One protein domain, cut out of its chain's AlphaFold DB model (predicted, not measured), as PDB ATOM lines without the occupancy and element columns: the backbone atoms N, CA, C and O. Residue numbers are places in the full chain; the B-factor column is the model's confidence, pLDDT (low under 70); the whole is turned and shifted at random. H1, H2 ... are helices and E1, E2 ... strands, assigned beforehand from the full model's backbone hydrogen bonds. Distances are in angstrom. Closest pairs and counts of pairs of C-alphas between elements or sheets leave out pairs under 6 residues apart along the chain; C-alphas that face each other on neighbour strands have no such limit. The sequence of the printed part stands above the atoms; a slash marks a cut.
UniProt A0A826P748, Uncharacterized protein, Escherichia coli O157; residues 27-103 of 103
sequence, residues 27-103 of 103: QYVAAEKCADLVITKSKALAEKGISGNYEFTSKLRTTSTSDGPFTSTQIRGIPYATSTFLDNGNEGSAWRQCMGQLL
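Overview. This is residues 27 to 103 of the 103 residues of an uncharacterized protein of Escherichia coli O157 (UniProt A0A826P748). A long, narrow hairpin of two strands, E1 and E2, has the long helix H1 packed beside the half away from its turn, mostly on E2, while residues 66 to 71 at the turn stick out free. The short helix H2 packs on H1 and on E2. The printed part has 77 residues, with named elements in the order H1, E1, E2, H2; the sheet, in the order E1 - E2, is antiparallel, and the class is mixed, helices and strands. The whole is loose, with a radius of gyration of the C-alphas of 15.1 A, and a rod spanning 56 by 20 by 19 A.

Arrangement. E1, residues 54 to 67, and E2, residues 70 to 83, form a hairpin, antiparallel at 164 degrees between their directions. N 55 and O 82 are within hydrogen-bond range at 2.9 A, as are N 67 and O 70 at 2.8 A. H1, residues 27 to 46, comes closest to E2 at the C-alphas of Ala 35 and Ala 81, 4.8 A apart. Its closest C-alphas to E1 are those of Ser 42 and Tyr 54, 6.4 A apart. H2, residues 93 to 102, and H1 touch, at a steep tilt of 44 degrees, opposite ways; H1 does so with residues 30 to 38 alone, and the closest C-alphas, of Cys 34 and Trp 95, are 5.6 A apart. The closest C-alphas of E2 and H2 are those of Ala 81 and Trp 95, at 6.3 A. E1 and H2 are apart. In H1 and H2 every O i to N i+4 pair is within hydrogen-bond range.

Along the chain. E1 measures 39.8 A from first to last C-alpha, E2 39.7 A, H1 28.2 A and H2 14.5 A. H1 begins with C-alpha 27 at (55.772, -38.117, 8.833), E1 ends with C-alpha 67 at (70.588, -31.897, 19.837), and H2 ends with C-alpha 102 at (55.851, -44.249, 3.231).

Size, cuts and confidence. The two C-alphas farthest apart, of Gly 49 and Pro 69, are 56.3 A apart. The printed part has no cut. The link E1 to E2 is tight, and the links H1 to E1 and E2 to H2 are short. The mean pLDDT of the printed part is 91.8, and no printed residue is under 70.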
ATOM      1  N   GLN A  27      56.908 -37.368   8.307       86.69
ATOM      2  CA  GLN A  27      55.772 -38.117   8.833       86.69
ATOM      3  C   GLN A  27      54.458 -37.355   8.716       86.69
ATOM      4  O   GLN A  27      53.424 -37.964   8.452       86.69
ATOM      5  N   TYR A  28      54.480 -36.031   8.878       89.81
ATOM      6  CA  TYR A  28      53.311 -35.192   8.629       89.81
ATOM      7  C   TYR A  28      52.905 -35.263   7.154       89.81
ATOM      8  O   TYR A  28      51.726 -35.411   6.848       89.81
ATOM      9  N   VAL A  29      53.879 -35.211   6.243       91.62
ATOM     10  CA  VAL A  29      53.629 -35.319   4.796       91.62
ATOM     11  C   VAL A  29      53.070 -36.697   4.431       91.62
ATOM     12  O   VAL A  29      52.135 -36.791   3.637       91.62
ATOM     13  N   ALA A  30      53.612 -37.771   5.013       93.19
ATOM     14  CA  ALA A  30      53.073 -39.118   4.837       93.19
ATOM     15  C   ALA A  30      51.634 -39.222   5.374       93.19
ATOM     16  O   ALA A  30      50.756 -39.734   4.682       93.19
ATOM     17  N   ALA A  31      51.378 -38.665   6.560       94.75
ATOM     18  CA  ALA A  31      50.066 -38.659   7.199       94.75
ATOM     19  C   ALA A  31      49.009 -37.925   6.365       94.75
ATOM     20  O   ALA A  31      47.911 -38.453   6.188       94.75
ATOM     21  N   GLU A  32      49.362 -36.759   5.814       95.44
ATOM     22  CA  GLU A  32      48.537 -35.968   4.889       95.44
ATOM     23  C   GLU A  32      48.163 -36.799   3.654       95.44
ATOM     24  O   GLU A  32      46.982 -37.042   3.405       95.44
ATOM     25  N   LYS A  33      49.160 -37.368   2.964       96.69
ATOM     26  CA  LYS A  33      48.938 -38.216   1.780       96.69
ATOM     27  C   LYS A  33      48.062 -39.431   2.075       96.69
ATOM     28  O   LYS A  33      47.178 -39.764   1.288       96.69
ATOM     29  N   CYS A  34      48.312 -40.116   3.188       97.69
ATOM     30  CA  CYS A  34      47.563 -41.312   3.550       97.69
ATOM     31  C   CYS A  34      46.125 -40.999   3.958       97.69
ATOM     32  O   CYS A  34      45.218 -41.749   3.596       97.69
ATOM     33  N   ALA A  35      45.895 -39.893   4.669       97.75
ATOM     34  CA  ALA A  35      44.551 -39.453   5.018       97.75
ATOM     35  C   ALA A  35      43.753 -39.077   3.760       97.75
ATOM     36  O   ALA A  35      42.642 -39.575   3.573       97.75
ATOM     37  N   ASP A  36      44.351 -38.310   2.847       98.12
ATOM     38  CA  ASP A  36      43.726 -37.941   1.572       98.12
ATOM     39  C   ASP A  36      43.391 -39.161   0.713       98.12
ATOM     40  O   ASP A  36      42.307 -39.242   0.126       98.12
ATOM     41  N   LEU A  37      44.297 -40.141   0.652       98.00
ATOM     42  CA  LEU A  37      44.089 -41.369  -0.108       98.00
ATOM     43  C   LEU A  37      42.925 -42.196   0.448       98.00
ATOM     44  O   LEU A  37      42.113 -42.691  -0.336       98.00
ATOM     45  N   VAL A  38      42.827 -42.333   1.774       98.12
ATOM     46  CA  VAL A  38      41.699 -43.016   2.423       98.12
ATOM     47  C   VAL A  38      40.401 -42.294   2.077       98.12
ATOM     48  O   VAL A  38      39.528 -42.909   1.476       98.12
ATOM     49  N   ILE A  39      40.307 -40.983   2.326       98.19
ATOM     50  CA  ILE A  39      39.089 -40.203   2.058       98.19
ATOM     51  C   ILE A  39      38.677 -40.259   0.587       98.19
ATOM     52  O   ILE A  39      37.499 -40.445   0.283       98.19
ATOM     53  N   THR A  40      39.628 -40.126  -0.335       98.12
ATOM     54  CA  THR A  40      39.352 -40.166  -1.778       98.12
ATOM     55  C   THR A  40      38.784 -41.521  -2.190       98.12
ATOM     56  O   THR A  40      37.778 -41.587  -2.897       98.12
ATOM     57  N   LYS A  41      39.383 -42.617  -1.711       97.62
ATOM     58  CA  LYS A  41      38.888 -43.969  -1.991       97.62
ATOM     59  C   LYS A  41      37.527 -44.223  -1.340       97.62
ATOM     60  O   LYS A  41      36.665 -44.812  -1.985       97.62
ATOM     61  N   SER A  42      37.306 -43.758  -0.113       97.31
ATOM     62  CA  SER A  42      36.020 -43.900   0.580       97.31
ATOM     63  C   SER A  42      34.898 -43.147  -0.127       97.31
ATOM     64  O   SER A  42      33.823 -43.709  -0.312       97.31
ATOM     65  N   LYS A  43      35.155 -41.919  -0.598       97.00
ATOM     66  CA  LYS A  43      34.206 -41.148  -1.418       97.00
ATOM     67  C   LYS A  43      33.802 -41.910  -2.678       97.00
ATOM     68  O   LYS A  43      32.615 -42.102  -2.912       97.00
ATOM     69  N   ALA A  44      34.777 -42.446  -3.413       97.50
ATOM     70  CA  ALA A  44      34.514 -43.231  -4.618       97.50
ATOM     71  C   ALA A  44      33.720 -44.528  -4.348       97.50
ATOM     72  O   ALA A  44      33.052 -45.040  -5.245       97.50
ATOM     73  N   LEU A  45      33.800 -45.097  -3.139       96.56
ATOM     74  CA  LEU A  45      33.002 -46.261  -2.735       96.56
ATOM     75  C   LEU A  45      31.585 -45.858  -2.305       96.56
ATOM     76  O   LEU A  45      30.628 -46.534  -2.679       96.56
ATOM     77  N   ALA A  46      31.441 -44.740  -1.595       95.50
ATOM     78  CA  ALA A  46      30.141 -44.182  -1.230       95.50
ATOM     79  C   ALA A  46      29.325 -43.775  -2.473       95.50
ATOM     80  O   ALA A  46      28.138 -44.078  -2.557       95.50
ATOM     81  N   GLU A  47      29.967 -43.185  -3.486       96.69
ATOM     82  CA  GLU A  47      29.345 -42.851  -4.779       96.69
ATOM     83  C   GLU A  47      28.844 -44.085  -5.547       96.69
ATOM     84  O   GLU A  47      27.910 -43.991  -6.339       96.69
ATOM     85  N   LYS A  48      29.419 -45.265  -5.281       96.25
ATOM     86  CA  LYS A  48      28.951 -46.553  -5.821       96.25
ATOM     87  C   LYS A  48      27.785 -47.154  -5.027       96.25
ATOM     88  O   LYS A  48      27.379 -48.278  -5.310       96.25
ATOM     89  N   GLY A  49      27.264 -46.441  -4.028       93.44
ATOM     90  CA  GLY A  49      26.155 -46.891  -3.187       93.44
ATOM     91  C   GLY A  49      26.545 -47.933  -2.139       93.44
ATOM     92  O   GLY A  49      25.666 -48.581  -1.571       93.44
ATOM     93  N   ILE A  50      27.841 -48.122  -1.868       92.88
ATOM     94  CA  ILE A  50      28.280 -48.991  -0.772       92.88
ATOM     95  C   ILE A  50      27.945 -48.284   0.544       92.88
ATOM     96  O   ILE A  50      28.239 -47.102   0.716       92.88
ATOM     97  N   SER A  51      27.322 -49.003   1.477       90.69
ATOM     98  CA  SER A  51      27.005 -48.466   2.801       90.69
ATOM     99  C   SER A  51      28.247 -48.448   3.690       90.69
ATOM    100  O   SER A  51      28.988 -49.431   3.759       90.69
ATOM    101  N   GLY A  52      28.471 -47.334   4.380       92.00
ATOM    102  CA  GLY A  52      29.595 -47.160   5.289       92.00
ATOM    103  C   GLY A  52      29.818 -45.699   5.658       92.00
ATOM    104  O   GLY A  52      29.167 -44.803   5.126       92.00
ATOM    105  N   ASN A  53      30.771 -45.474   6.557       95.38
ATOM    106  CA  ASN A  53      31.177 -44.154   7.020       95.38
ATOM    107  C   ASN A  53      32.682 -43.963   6.823       95.38
ATOM    108  O   ASN A  53      33.460 -44.918   6.847       95.38
ATOM    109  N   TYR A  54      33.088 -42.716   6.630       97.12
ATOM    110  CA  TYR A  54      34.486 -42.310   6.611       97.12
ATOM    111  C   TYR A  54      34.624 -40.954   7.297       97.12
ATOM    112  O   TYR A  54      33.725 -40.118   7.216       97.12
ATOM    113  N   GLU A  55      35.748 -40.741   7.967       97.25
ATOM    114  CA  GLU A  55      36.011 -39.526   8.731       97.25
ATOM    115  C   GLU A  55      37.437 -39.054   8.477       97.25
ATOM    116  O   GLU A  55      38.378 -39.846   8.478       97.25
ATOM    117  N   PHE A  56      37.590 -37.746   8.271       96.56
ATOM    118  CA  PHE A  56      38.882 -37.074   8.297       96.56
ATOM    119  C   PHE A  56      39.021 -36.342   9.628       96.56
ATOM    120  O   PHE A  56      38.160 -35.547   9.999       96.56
ATOM    121  N   THR A  57      40.114 -36.594  10.335       95.00
ATOM    122  CA  THR A  57      40.383 -36.035  11.659       95.00
ATOM    123  C   THR A  57      41.888 -35.836  11.852       95.00
ATOM    124  O   THR A  57      42.673 -35.881  10.901       95.00
ATOM    125  N   SER A  58      42.320 -35.584  13.085       93.00
ATOM    126  CA  SER A  58      43.736 -35.527  13.436       93.00
ATOM    127  C   SER A  58      44.042 -36.379  14.662       93.00
ATOM    128  O   SER A  58      43.215 -36.527  15.565       93.00
ATOM    129  N   LYS A  59      45.246 -36.950  14.706       90.31
ATOM    130  CA  LYS A  59      45.769 -37.651  15.885       90.31
ATOM    131  C   LYS A  59      46.978 -36.901  16.416       90.31
ATOM    132  O   LYS A  59      47.848 -36.496  15.649       90.31
ATOM    133  N   LEU A  60      47.034 -36.704  17.731       89.19
ATOM    134  CA  LEU A  60      48.204 -36.110  18.364       89.19
ATOM    135  C   LEU A  60      49.379 -37.076  18.271       89.19
ATOM    136  O   LEU A  60      49.255 -38.264  18.570       89.19
ATOM    137  N   ARG A  61      50.527 -36.540  17.879       83.00
ATOM    138  CA  ARG A  61      51.792 -37.248  17.836       83.00
ATOM    139  C   ARG A  61      52.845 -36.445  18.574       83.00
ATOM    140  O   ARG A  61      52.977 -35.238  18.374       83.00
ATOM    141  N   THR A  62      53.627 -37.152  19.372       83.06
ATOM    142  CA  THR A  62      54.838 -36.626  19.987       83.06
ATOM    143  C   THR A  62      56.024 -36.920  19.078       83.06
ATOM    144  O   THR A  62      56.234 -38.061  18.661       83.06
ATOM    145  N   THR A  63      56.792 -35.889  18.757       76.44
ATOM    146  CA  THR A  63      58.071 -35.981  18.051       76.44
ATOM    147  C   THR A  63      59.147 -35.429  18.968       76.44
ATOM    148  O   THR A  63      58.948 -34.390  19.595       76.44
ATOM    149  N   SER A  64      60.263 -36.140  19.079       78.50
ATOM    150  CA  SER A  64      61.403 -35.711  19.877       78.50
ATOM    151  C   SER A  64      62.618 -35.614  18.972       78.50
ATOM    152  O   SER A  64      62.919 -36.548  18.231       78.50
ATOM    153  N   THR A  65      63.298 -34.476  19.023       76.06
ATOM    154  CA  THR A  65      64.559 -34.237  18.323       76.06
ATOM    155  C   THR A  65      65.646 -34.000  19.358       76.06
ATOM    156  O   THR A  65      65.484 -33.145  20.233       76.06
ATOM    157  N   SER A  66      66.739 -34.752  19.260       78.44
ATOM    158  CA  SER A  66      67.902 -34.605  20.137       78.44
ATOM    159  C   SER A  66      68.963 -33.737  19.469       78.44
ATOM    160  O   SER A  66      69.334 -33.987  18.325       78.44
ATOM    161  N   ASP A  67      69.458 -32.747  20.204       76.38
ATOM    162  CA  ASP A  67      70.588 -31.897  19.837       76.38
ATOM    163  C   ASP A  67      71.606 -31.921  20.988       76.38
ATOM    164  O   ASP A  67      71.516 -31.177  21.971       76.38
ATOM    165  N   GLY A  68      72.515 -32.898  20.928       81.88
ATOM    166  CA  GLY A  68      73.476 -33.176  21.994       81.88
ATOM    167  C   GLY A  68      72.789 -33.495  23.335       81.88
ATOM    168  O   GLY A  68      72.033 -34.467  23.403       81.88
ATOM    169  N   PRO A  69      73.038 -32.725  24.417       84.69
ATOM    170  CA  PRO A  69      72.416 -32.961  25.721       84.69
ATOM    171  C   PRO A  69      70.956 -32.486  25.800       84.69
ATOM    172  O   PRO A  69      70.284 -32.749  26.796       84.69
ATOM    173  N   PHE A  70      70.453 -31.776  24.786       72.38
ATOM    174  CA  PHE A  70      69.098 -31.238  24.781       72.38
ATOM    175  C   PHE A  70      68.167 -32.126  23.959       72.38
ATOM    176  O   PHE A  70      68.486 -32.535  22.847       72.38
ATOM    177  N   THR A  71      66.980 -32.405  24.494       80.62
ATOM    178  CA  THR A  71      65.896 -33.043  23.740       80.62
ATOM    179  C   THR A  71      64.725 -32.082  23.677       80.62
ATOM    180  O   THR A  71      64.164 -31.704  24.704       80.62
ATOM    181  N   SER A  72      64.363 -31.682  22.463       78.94
ATOM    182  CA  SER A  72      63.161 -30.899  22.196       78.94
ATOM    183  C   SER A  72      62.023 -31.846  21.851       78.94
ATOM    184  O   SER A  72      62.173 -32.703  20.981       78.94
ATOM    185  N   THR A  73      60.888 -31.695  22.528       82.12
ATOM    186  CA  THR A  73      59.687 -32.494  22.281       82.12
ATOM    187  C   THR A  73      58.581 -31.591  21.749       82.12
ATOM    188  O   THR A  73      58.164 -30.653  22.425       82.12
ATOM    189  N   GLN A  74      58.080 -31.885  20.550       81.25
ATOM    190  CA  GLN A  74      56.902 -31.243  19.975       81.25
ATOM    191  C   GLN A  74      55.727 -32.212  19.949       81.25
ATOM    192  O   GLN A  74      55.844 -33.341  19.471       81.25
ATOM    193  N   ILE A  75      54.570 -31.734  20.404       84.00
ATOM    194  CA  ILE A  75      53.285 -32.398  20.187       84.00
ATOM    195  C   ILE A  75      52.603 -31.700  19.015       84.00
ATOM    196  O   ILE A  75      52.375 -30.490  19.052       84.00
ATOM    197  N   ARG A  76      52.272 -32.458  17.969       85.94
ATOM    198  CA  ARG A  76      51.582 -31.957  16.777       85.94
ATOM    199  C   ARG A  76      50.431 -32.887  16.406       85.94
ATOM    200  O   ARG A  76      50.568 -34.104  16.478       85.94
ATOM    201  N   GLY A  77      49.306 -32.320  15.974       89.31
ATOM    202  CA  GLY A  77      48.252 -33.085  15.306       89.31
ATOM    203  C   GLY A  77      48.676 -33.464  13.887       89.31
ATOM    204  O   GLY A  77      49.005 -32.582  13.094       89.31
ATOM    205  N   ILE A  78      48.672 -34.756  13.564       92.69
ATOM    206  CA  ILE A  78      48.883 -35.258  12.202       92.69
ATOM    207  C   ILE A  78      47.540 -35.627  11.557       92.69
ATOM    208  O   ILE A  78      46.654 -36.107  12.272       92.69
ATOM    209  N   PRO A  79      47.370 -35.421  10.238       96.31
ATOM    210  CA  PRO A  79      46.175 -35.853   9.522       96.31
ATOM    211  C   PRO A  79      45.934 -37.354   9.684       96.31
ATOM    212  O   PRO A  79      46.860 -38.160   9.608       96.31
ATOM    213  N   TYR A  80      44.684 -37.730   9.912       96.94
ATOM    214  CA  TYR A  80      44.272 -39.112  10.104       96.94
ATOM    215  C   TYR A  80      42.916 -39.321   9.447       96.94
ATOM    216  O   TYR A  80      42.079 -38.422   9.445       96.94
ATOM    217  N   ALA A  81      42.690 -40.507   8.899       97.94
ATOM    218  CA  ALA A  81      41.405 -40.845   8.318       97.94
ATOM    219  C   ALA A  81      40.996 -42.267   8.681       97.94
ATOM    220  O   ALA A  81      41.833 -43.171   8.737       97.94
ATOM    221  N   THR A  82      39.699 -42.451   8.893       97.69
ATOM    222  CA  THR A  82      39.059 -43.752   9.097       97.69
ATOM    223  C   THR A  82      38.025 -43.976   8.009       97.69
ATOM    224  O   THR A  82      37.508 -43.038   7.396       97.69
ATOM    225  N   SER A  83      37.750 -45.238   7.712       97.69
ATOM    226  CA  SER A  83      36.837 -45.623   6.649       97.69
ATOM    227  C   SER A  83      36.366 -47.050   6.860       97.69
ATOM    228  O   SER A  83      37.112 -47.990   6.589       97.69
ATOM    229  N   THR A  84      35.097 -47.241   7.223       97.00
ATOM    230  CA  THR A  84      34.521 -48.586   7.414       97.00
ATOM    231  C   THR A  84      34.602 -49.441   6.144       97.00
ATOM    232  O   THR A  84      34.617 -50.662   6.228       97.00
ATOM    233  N   PHE A  85      34.713 -48.805   4.974       95.00
ATOM    234  CA  PHE A  85      34.911 -49.447   3.673       95.00
ATOM    235  C   PHE A  85      36.286 -50.099   3.495       95.00
ATOM    236  O   PHE A  85      36.419 -51.071   2.759       95.00
ATOM    237  N   LEU A  86      37.321 -49.495   4.085       96.50
ATOM    238  CA  LEU A  86      38.732 -49.807   3.810       96.50
ATOM    239  C   LEU A  86      39.416 -50.438   5.022       96.50
ATOM    240  O   LEU A  86      40.414 -51.135   4.873       96.50
ATOM    241  N   ASP A  87      38.866 -50.205   6.210       96.81
ATOM    242  CA  ASP A  87      39.452 -50.607   7.478       96.81
ATOM    243  C   ASP A  87      39.169 -52.070   7.851       96.81
ATOM    244  O   ASP A  87      39.725 -52.560   8.830       96.81
ATOM    245  N   ASN A  88      38.320 -52.780   7.095       91.75
ATOM    246  CA  ASN A  88      38.020 -54.209   7.275       91.75
ATOM    247  C   ASN A  88      37.720 -54.606   8.739       91.75
ATOM    248  O   ASN A  88      38.182 -55.634   9.227       91.75
ATOM    249  N   GLY A  89      36.973 -53.762   9.460       93.12
ATOM    250  CA  GLY A  89      36.622 -53.970  10.873       93.12
ATOM    251  C   GLY A  89      37.688 -53.537  11.891       93.12
ATOM    252  O   GLY A  89      37.412 -53.540  13.085       93.12
ATOM    253  N   ASN A  90      38.874 -53.115  11.448       96.75
ATOM    254  CA  ASN A  90      39.925 -52.552  12.295       96.75
ATOM    255  C   ASN A  90      40.148 -51.074  11.951       96.75
ATOM    256  O   ASN A  90      40.922 -50.750  11.047       96.75
ATOM    257  N   GLU A  91      39.467 -50.191  12.679       95.75
ATOM    258  CA  GLU A  91      39.449 -48.742  12.448       95.75
ATOM    259  C   GLU A  91      40.851 -48.142  12.222       95.75
ATOM    260  O   GLU A  91      41.786 -48.352  12.999       95.75
ATOM    261  N   GLY A  92      40.998 -47.395  11.125       95.88
ATOM    262  CA  GLY A  92      42.237 -46.767  10.672       95.88
ATOM    263  C   GLY A  92      43.344 -47.721  10.232       95.88
ATOM    264  O   GLY A  92      44.499 -47.303  10.093       95.88
ATOM    265  N   SER A  93      43.056 -49.011  10.035       97.56
ATOM    266  CA  SER A  93      44.032 -49.949   9.476       97.56
ATOM    267  C   SER A  93      44.475 -49.547   8.068       97.56
ATOM    268  O   SER A  93      45.671 -49.636   7.789       97.56
ATOM    269  N   ALA A  94      43.588 -48.996   7.231       97.69
ATOM    270  CA  ALA A  94      43.953 -48.539   5.889       97.69
ATOM    271  C   ALA A  94      44.959 -47.376   5.926       97.69
ATOM    272  O   ALA A  94      45.953 -47.377   5.195       97.69
ATOM    273  N   TRP A  95      44.744 -46.407   6.823       97.69
ATOM    274  CA  TRP A  95      45.676 -45.296   7.024       97.69
ATOM    275  C   TRP A  95      47.025 -45.783   7.568       97.69
ATOM    276  O   TRP A  95      48.069 -45.426   7.026       97.69
ATOM    277  N   ARG A  96      47.024 -46.653   8.591       96.38
ATOM    278  CA  ARG A  96      48.263 -47.209   9.175       96.38
ATOM    279  C   ARG A  96      49.056 -48.032   8.164       96.38
ATOM    280  O   ARG A  96      50.279 -47.934   8.137       96.38
ATOM    281  N   GLN A  97      48.373 -48.809   7.325       97.19
ATOM    282  CA  GLN A  97      49.010 -49.574   6.259       97.19
ATOM    283  C   GLN A  97      49.680 -48.652   5.236       97.19
ATOM    284  O   GLN A  97      50.822 -48.901   4.866       97.19
ATOM    285  N   CYS A  98      49.006 -47.579   4.815       96.88
ATOM    286  CA  CYS A  98      49.605 -46.575   3.936       96.88
ATOM    287  C   CYS A  98      50.828 -45.909   4.586       96.88
ATOM    288  O   CYS A  98      51.875 -45.787   3.955       96.88
ATOM    289  N   MET A  99      50.735 -45.541   5.866       94.88
ATOM    290  CA  MET A  99      51.852 -44.938   6.598       94.88
ATOM    291  C   MET A  99      53.075 -45.853   6.648       94.88
ATOM    292  O   MET A  99      54.183 -45.387   6.410       94.88
ATOM    293  N   GLY A 100      52.882 -47.154   6.889       92.88
ATOM    294  CA  GLY A 100      53.965 -48.142   6.889       92.88
ATOM    295  C   GLY A 100      54.595 -48.412   5.516       92.88
ATOM    296  O   GLY A 100      55.573 -49.144   5.447       92.88
ATOM    297  N   GLN A 101      54.042 -47.866   4.428       91.12
ATOM    298  CA  GLN A 101      54.642 -47.916   3.086       91.12
ATOM    299  C   GLN A 101      55.446 -46.653   2.748       91.12
ATOM    300  O   GLN A 101      56.220 -46.666   1.793       91.12
ATOM    301  N   LEU A 102      55.223 -45.552   3.475       85.06
ATOM    302  CA  LEU A 102      55.851 -44.249   3.231       85.06
ATOM    303  C   LEU A 102      56.963 -43.908   4.234       85.06
ATOM    304  O   LEU A 102      57.636 -42.893   4.049       85.06
ATOM    305  N   LEU A 103      57.126 -44.720   5.280       76.69
ATOM    306  CA  LEU A 103      58.122 -44.592   6.347       76.69
ATOM    307  C   LEU A 103      59.018 -45.827   6.372       76.69
ATOM    308  O   LEU A 103      60.229 -45.642   6.620       76.69
TER     309      LEU A 103